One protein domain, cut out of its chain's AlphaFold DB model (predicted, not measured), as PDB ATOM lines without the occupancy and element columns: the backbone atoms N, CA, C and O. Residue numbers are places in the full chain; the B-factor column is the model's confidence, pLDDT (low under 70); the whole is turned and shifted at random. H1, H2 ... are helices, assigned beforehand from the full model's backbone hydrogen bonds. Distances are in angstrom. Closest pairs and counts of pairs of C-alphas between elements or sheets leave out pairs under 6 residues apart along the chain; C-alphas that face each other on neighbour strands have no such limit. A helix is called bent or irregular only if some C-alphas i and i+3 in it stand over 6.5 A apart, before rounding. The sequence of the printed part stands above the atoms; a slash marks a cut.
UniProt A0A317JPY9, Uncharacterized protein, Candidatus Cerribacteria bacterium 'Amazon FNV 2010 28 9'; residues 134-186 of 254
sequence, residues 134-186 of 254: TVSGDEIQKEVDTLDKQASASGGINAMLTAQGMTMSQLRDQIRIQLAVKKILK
ATOM      1  N   THR A 134       7.837 -23.543  34.075       90.00
ATOM      2  CA  THR A 134       8.501 -24.406  35.057       90.00
ATOM      3  C   THR A 134       9.828 -23.787  35.511       90.00
ATOM      4  O   THR A 134      10.562 -23.183  34.723       90.00
ATOM      5  N   VAL A 135      10.150 -23.950  36.795       93.44
ATOM      6  CA  VAL A 135      11.437 -23.588  37.409       93.44
ATOM      7  C   VAL A 135      12.065 -24.870  37.952       93.44
ATOM      8  O   VAL A 135      11.380 -25.637  38.630       93.44
ATOM      9  N   SER A 136      13.330 -25.134  37.626       94.81
ATOM     10  CA  SER A 136      14.025 -26.346  38.066       94.81
ATOM     11  C   SER A 136      14.586 -26.214  39.487       94.81
ATOM     12  O   SER A 136      14.786 -25.112  40.004       94.81
ATOM     13  N   GLY A 137      14.887 -27.354  40.118       94.19
ATOM     14  CA  GLY A 137      15.578 -27.372  41.411       94.19
ATOM     15  C   GLY A 137      16.947 -26.684  41.359       94.19
ATOM     16  O   GLY A 137      17.307 -25.982  42.299       94.19
ATOM     17  N   ASP A 138      17.662 -26.811  40.237       95.75
ATOM     18  CA  ASP A 138      18.988 -26.212  40.041       95.75
ATOM     19  C   ASP A 138      18.931 -24.683  39.928       95.75
ATOM     20  O   ASP A 138      19.843 -23.994  40.381       95.75
ATOM     21  N   GLU A 139      17.872 -24.132  39.324       94.38
ATOM     22  CA  GLU A 139      17.642 -22.683  39.281       94.38
ATOM     23  C   GLU A 139      17.362 -22.135  40.686       94.38
ATOM     24  O   GLU A 139      17.964 -21.143  41.090       94.38
ATOM     25  N   ILE A 140      16.518 -22.826  41.462       96.38
ATOM     26  CA  ILE A 140      16.227 -22.462  42.856       96.38
ATOM     27  C   ILE A 140      17.497 -22.559  43.714       96.38
ATOM     28  O   ILE A 140      17.757 -21.667  44.519       96.38
ATOM     29  N   GLN A 141      18.305 -23.612  43.547       95.94
ATOM     30  CA  GLN A 141      19.519 -23.787  44.344       95.94
ATOM     31  C   GLN A 141      20.586 -22.736  44.014       95.94
ATOM     32  O   GLN A 141      21.193 -22.211  44.939       95.94
ATOM     33  N   LYS A 142      20.760 -22.343  42.745       96.31
ATOM     34  CA  LYS A 142      21.677 -21.249  42.362       96.31
ATOM     35  C   LYS A 142      21.316 -19.914  43.015       96.31
ATOM     36  O   LYS A 142      22.215 -19.168  43.406       96.31
ATOM     37  N   GLU A 143      20.026 -19.617  43.157       94.75
ATOM     38  CA  GLU A 143      19.567 -18.415  43.860       94.75
ATOM     39  C   GLU A 143      19.815 -18.536  45.376       94.75
ATOM     40  O   GLU A 143      20.373 -17.623  45.980       94.75
ATOM     41  N   VAL A 144      19.524 -19.697  45.986       95.19
ATOM     42  CA  VAL A 144      19.861 -19.982  47.401       95.19
ATOM     43  C   VAL A 144      21.367 -19.835  47.664       95.19
ATOM     44  O   VAL A 144      21.747 -19.182  48.631       95.19
ATOM     45  N   ASP A 145      22.225 -20.367  46.791       94.50
ATOM     46  CA  ASP A 145      23.689 -20.258  46.891       94.50
ATOM     47  C   ASP A 145      24.182 -18.810  46.718       94.50
ATOM     48  O   ASP A 145      25.257 -18.451  47.200       94.50
ATOM     49  N   THR A 146      23.433 -17.976  45.994       93.00
ATOM     50  CA  THR A 146      23.736 -16.550  45.800       93.00
ATOM     51  C   THR A 146      23.339 -15.751  47.040       93.00
ATOM     52  O   THR A 146      24.140 -14.959  47.542       93.00
ATOM     53  N   LEU A 147      22.159 -16.027  47.598       92.06
ATOM     54  CA  LEU A 147      21.690 -15.441  48.852       92.06
ATOM     55  C   LEU A 147      22.551 -15.863  50.052       92.06
ATOM     56  O   LEU A 147      22.814 -15.034  50.915       92.06
ATOM     57  N   ASP A 148      23.051 -17.102  50.110       92.56
ATOM     58  CA  ASP A 148      23.940 -17.539  51.199       92.56
ATOM     59  C   ASP A 148      25.328 -16.883  51.122       92.56
ATOM     60  O   ASP A 148      25.871 -16.469  52.147       92.56
ATOM     61  N   LYS A 149      25.870 -16.650  49.916       92.88
ATOM     62  CA  LYS A 149      27.090 -15.834  49.733       92.88
ATOM     63  C   LYS A 149      26.897 -14.392  50.208       92.88
ATOM     64  O   LYS A 149      27.799 -13.837  50.827       92.88
ATOM     65  N   GLN A 150      25.728 -13.798  49.964       88.38
ATOM     66  CA  GLN A 150      25.386 -12.467  50.481       88.38
ATOM     67  C   GLN A 150      25.189 -12.483  52.010       88.38
ATOM     68  O   GLN A 150      25.711 -11.620  52.714       88.38
ATOM     69  N   ALA A 151      24.494 -13.492  52.543       90.81
ATOM     70  CA  ALA A 151      24.225 -13.655  53.973       90.81
ATOM     71  C   ALA A 151      25.445 -14.135  54.785       90.81
ATOM     72  O   ALA A 151      25.427 -14.042  56.012       90.81
ATOM     73  N   SER A 152      26.514 -14.613  54.139       89.56
ATOM     74  CA  SER A 152      27.738 -15.111  54.789       89.56
ATOM     75  C   SER A 152      28.361 -14.081  55.741       89.56
ATOM     76  O   SER A 152      28.798 -14.441  56.833       89.56
ATOM     77  N   ALA A 153      28.318 -12.791  55.389       85.88
ATOM     78  CA  ALA A 153      28.776 -11.687  56.244       85.88
ATOM     79  C   ALA A 153      27.927 -11.483  57.523       85.88
ATOM     80  O   ALA A 153      28.365 -10.805  58.450       85.88
ATOM     81  N   SER A 154      26.738 -12.089  57.583       82.56
ATOM     82  CA  SER A 154      25.751 -11.983  58.669       82.56
ATOM     83  C   SER A 154      25.511 -13.319  59.395       82.56
ATOM     84  O   SER A 154      24.507 -13.469  60.091       82.56
ATOM     85  N   GLY A 155      26.406 -14.303  59.235       85.25
ATOM     86  CA  GLY A 155      26.277 -15.640  59.838       85.25
ATOM     87  C   GLY A 155      25.592 -16.693  58.954       85.25
ATOM     88  O   GLY A 155      25.209 -17.751  59.453       85.25
ATOM     89  N   GLY A 156      25.446 -16.422  57.655       91.12
ATOM     90  CA  GLY A 156      24.859 -17.337  56.675       91.12
ATOM     91  C   GLY A 156      23.329 -17.330  56.661       91.12
ATOM     92  O   GLY A 156      22.654 -16.793  57.547       91.12
ATOM     93  N   ILE A 157      22.757 -17.954  55.632       93.12
ATOM     94  CA  ILE A 157      21.324 -17.878  55.325       93.12
ATOM     95  C   ILE A 157      20.439 -18.443  56.447       93.12
ATOM     96  O   ILE A 157      19.358 -17.925  56.712       93.12
ATOM     97  N   ASN A 158      20.921 -19.449  57.181       91.50
ATOM     98  CA  ASN A 158      20.182 -20.063  58.289       91.50
ATOM     99  C   ASN A 158      20.002 -19.112  59.487       91.50
ATOM    100  O   ASN A 158      18.958 -19.153  60.142       91.50
ATOM    101  N   ALA A 159      20.973 -18.234  59.760       91.06
ATOM    102  CA  ALA A 159      20.860 -17.223  60.813       91.06
ATOM    103  C   ALA A 159      19.828 -16.150  60.427       91.06
ATOM    104  O   ALA A 159      18.940 -15.827  61.219       91.06
ATOM    105  N   MET A 160      19.884 -15.677  59.177       91.81
ATOM    106  CA  MET A 160      18.917 -14.736  58.600       91.81
ATOM    107  C   MET A 160      17.483 -15.292  58.618       91.81
ATOM    108  O   MET A 160      16.567 -14.610  59.072       91.81
ATOM    109  N   LEU A 161      17.291 -16.543  58.188       93.81
ATOM    110  CA  LEU A 161      15.993 -17.225  58.209       93.81
ATOM    111  C   LEU A 161      15.448 -17.377  59.637       93.81
ATOM    112  O   LEU A 161      14.286 -17.056  59.885       93.81
ATOM    113  N   THR A 162      16.298 -17.772  60.591       93.44
ATOM    114  CA  THR A 162      15.923 -17.884  62.012       93.44
ATOM    115  C   THR A 162      15.488 -16.534  62.588       93.44
ATOM    116  O   THR A 162      14.453 -16.457  63.245       93.44
ATOM    117  N   ALA A 163      16.220 -15.454  62.293       90.88
ATOM    118  CA  ALA A 163      15.881 -14.100  62.737       90.88
ATOM    119  C   ALA A 163      14.557 -13.573  62.147       90.88
ATOM    120  O   ALA A 163      13.897 -12.741  62.765       90.88
ATOM    121  N   GLN A 164      14.148 -14.075  60.977       90.44
ATOM    122  CA  GLN A 164      12.870 -13.751  60.329       90.44
ATOM    123  C   GLN A 164      11.730 -14.725  60.689       90.44
ATOM    124  O   GLN A 164      10.603 -14.533  60.237       90.44
ATOM    125  N   GLY A 165      11.996 -15.780  61.470       93.25
ATOM    126  CA  GLY A 165      11.023 -16.841  61.754       93.25
ATOM    127  C   GLY A 165      10.632 -17.677  60.525       93.25
ATOM    128  O   GLY A 165       9.559 -18.281  60.511       93.25
ATOM    129  N   MET A 166      11.474 -17.699  59.487       93.88
ATOM    130  CA  MET A 166      11.222 -18.371  58.211       93.88
ATOM    131  C   MET A 166      11.975 -19.708  58.118       93.88
ATOM    132  O   MET A 166      13.064 -19.878  58.659       93.88
ATOM    133  N   THR A 167      11.410 -20.667  57.384       95.06
ATOM    134  CA  THR A 167      12.064 -21.940  57.037       95.06
ATOM    135  C   THR A 167      12.714 -21.900  55.649       95.06
ATOM    136  O   THR A 167      12.244 -21.213  54.742       95.06
ATOM    137  N   MET A 168      13.737 -22.733  55.431       94.19
ATOM    138  CA  MET A 168      14.366 -22.920  54.110       94.19
ATOM    139  C   MET A 168      13.362 -23.346  53.016       94.19
ATOM    140  O   MET A 168      13.557 -23.023  51.845       94.19
ATOM    141  N   SER A 169      12.263 -24.028  53.369       94.56
ATOM    142  CA  SER A 169      11.203 -24.358  52.402       94.56
ATOM    143  C   SER A 169      10.464 -23.107  51.926       94.56
ATOM    144  O   SER A 169      10.313 -22.913  50.726       94.56
ATOM    145  N   GLN A 170      10.059 -22.228  52.851       93.44
ATOM    146  CA  GLN A 170       9.362 -20.980  52.512       93.44
ATOM    147  C   GLN A 170      10.237 -20.054  51.659       93.44
ATOM    148  O   GLN A 170       9.731 -19.448  50.718       93.44
ATOM    149  N   LEU A 171      11.548 -20.000  51.927       94.56
ATOM    150  CA  LEU A 171      12.489 -19.274  51.076       94.56
ATOM    151  C   LEU A 171      12.544 -19.862  49.658       94.56
ATOM    152  O   LEU A 171      12.421 -19.127  48.681       94.56
ATOM    153  N   ARG A 172      12.688 -21.188  49.529       95.50
ATOM    154  CA  ARG A 172      12.704 -21.868  48.223       95.50
ATOM    155  C   ARG A 172      11.403 -21.663  47.442       95.50
ATOM    156  O   ARG A 172      11.460 -21.498  46.228       95.50
ATOM    157  N   ASP A 173      10.252 -21.601  48.113       93.56
ATOM    158  CA  ASP A 173       8.972 -21.257  47.481       93.56
ATOM    159  C   ASP A 173       8.890 -19.791  47.029       93.56
ATOM    160  O   ASP A 173       8.384 -19.518  45.940       93.56
ATOM    161  N   GLN A 174       9.424 -18.844  47.808       93.12
ATOM    162  CA  GLN A 174       9.520 -17.440  47.386       93.12
ATOM    163  C   GLN A 174      10.437 -17.279  46.165       93.12
ATOM    164  O   GLN A 174      10.052 -16.621  45.200       93.12
ATOM    165  N   ILE A 175      11.593 -17.950  46.161       95.25
ATOM    166  CA  ILE A 175      12.519 -18.017  45.020       95.25
ATOM    167  C   ILE A 175      11.829 -18.634  43.796       95.25
ATOM    168  O   ILE A 175      11.863 -18.054  42.714       95.25
ATOM    169  N   ARG A 176      11.134 -19.770  43.954       95.44
ATOM    170  CA  ARG A 176      10.358 -20.420  42.881       95.44
ATOM    171  C   ARG A 176       9.344 -19.458  42.256       95.44
ATOM    172  O   ARG A 176       9.239 -19.400  41.033       95.44
ATOM    173  N   ILE A 177       8.613 -18.702  43.079       93.50
ATOM    174  CA  ILE A 177       7.638 -17.702  42.619       93.50
ATOM    175  C   ILE A 177       8.341 -16.544  41.897       93.50
ATOM    176  O   ILE A 177       7.929 -16.181  40.797       93.50
ATOM    177  N   GLN A 178       9.419 -15.995  42.462       93.12
ATOM    178  CA  GLN A 178      10.174 -14.886  41.868       93.12
ATOM    179  C   GLN A 178      10.774 -15.266  40.504       93.12
ATOM    180  O   GLN A 178      10.620 -14.519  39.536       93.12
ATOM    181  N   LEU A 179      11.400 -16.443  40.403       94.69
ATOM    182  CA  LEU A 179      11.963 -16.974  39.160       94.69
ATOM    183  C   LEU A 179      10.874 -17.254  38.117       94.69
ATOM    184  O   LEU A 179      11.064 -16.940  36.943       94.69
ATOM    185  N   ALA A 180       9.714 -17.780  38.525       95.06
ATOM    186  CA  ALA A 180       8.587 -17.981  37.617       95.06
ATOM    187  C   ALA A 180       8.056 -16.647  37.065       95.06
ATOM    188  O   ALA A 180       7.909 -16.509  35.853       95.06
ATOM    189  N   VAL A 181       7.855 -15.631  37.913       93.88
ATOM    190  CA  VAL A 181       7.424 -14.291  37.470       93.88
ATOM    191  C   VAL A 181       8.485 -13.623  36.582       93.88
ATOM    192  O   VAL A 181       8.135 -13.051  35.552       93.88
ATOM    193  N   LYS A 182       9.784 -13.760  36.891       92.75
ATOM    194  CA  LYS A 182      10.882 -13.261  36.036       92.75
ATOM    195  C   LYS A 182      10.918 -13.955  34.663       92.75
ATOM    196  O   LYS A 182      11.213 -13.298  33.670       92.75
ATOM    197  N   LYS A 183      10.550 -15.240  34.576       94.19
ATOM    198  CA  LYS A 183      10.375 -15.956  33.296       94.19
ATOM    199  C   LYS A 183       9.124 -15.510  32.526       94.19
ATOM    200  O   LYS A 183       9.230 -15.303  31.323       94.19
ATOM    201  N   ILE A 184       7.980 -15.321  33.193       93.56
ATOM    202  CA  ILE A 184       6.728 -14.827  32.574       93.56
ATOM    203  C   ILE A 184       6.922 -13.428  31.970       93.56
ATOM    204  O   ILE A 184       6.398 -13.131  30.902       93.56
ATOM    205  N   LEU A 185       7.687 -12.569  32.646       94.00
ATOM    206  CA  LEU A 185       7.891 -11.171  32.257       94.00
ATOM    207  C   LEU A 185       9.160 -10.935  31.428       94.00
ATOM    208  O   LEU A 185       9.502  -9.783  31.173       94.00
ATOM    209  N   LYS A 186       9.854 -11.996  30.992       90.69
ATOM    210  CA  LYS A 186      11.165 -11.916  30.328       90.69
ATOM    211  C   LYS A 186      11.190 -10.944  29.140       90.69
ATOM    212  O   LYS A 186      12.142 -10.184  28.991       90.69
TER     213      LYS A 186
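Overview. This is residues 134 to 186 of the 254 residues of an uncharacterized protein of Candidatus Cerribacteria bacterium 'Amazon FNV 2010 28 9' (UniProt A0A317JPY9). Two long helices, H1 and H3, make an open V: residues 140 to 144 of H1 meet residues 172 to 179 of H3, and from there the two helices spread apart toward the end of H1 and the start of H3. The short helix H2 sits across this open end between them, and H3 runs on past the meeting place to its own end. The printed part has 53 residues with three named helices, in the order H1, H2, H3, and no named strand; the class is all helix. It is only just compact, close to loose, with a radius of gyration of the C-alphas of 11.7 A, and it is elongated, spanning 33 by 20 by 17 A.

Arrangement. H1, residues 137 to 154, has a kink of 26 degrees near residue 148. It is irregular, but only just: C-alphas 150 and 153 are 6.7 A apart. H2, residues 157 to 163, touches H1 only at the corner by their tight link, with residues 147 to 154 of H1 alone; the closest C-alphas, those of Asp 148 and Ile 157, are 4.9 A apart. Their lines stand at a steep tilt of 67 degrees, the same way. H3, residues 168 to 184, touches H1, and the closest C-alphas are those of Ile 140 and Ile 175, 6.2 A apart. H1 and H3 run opposite ways at a steep tilt of 61 degrees. H2 and H3 are close but not clearly touching, with the closest C-alphas, those of Leu 161 and Met 168, 7.2 A apart. They run opposite ways at a steep tilt of 68 degrees, only just short of about perpendicular. In H2 and H3 every O i to N i+4 pair is within hydrogen-bond range; in H1, 12 of 14 are.

Along the chain. H1 begins at C-alpha 137, at (15.578, -27.372, 41.411), and measures 25.3 A from first to last C-alpha. H2 has 7 residues and begins at C-alpha 157, at (21.324, -17.878, 55.325). H3 measures 24.2 A and ends at C-alpha 184, at (6.728, -14.827, 32.574).

Size, cuts and confidence. The two C-alphas farthest apart are those of Gly 155 and Ile 184, 33.6 A, while the first and last printed C-alphas, those of Thr 134 and Lys 186, are 13.6 A apart. The printed part has no cut. The links from H1 to H2, 2 residues, and from H2 to H3, 4 residues, are tight. The mean pLDDT of the printed part is 92.9, and no printed residue is under 70.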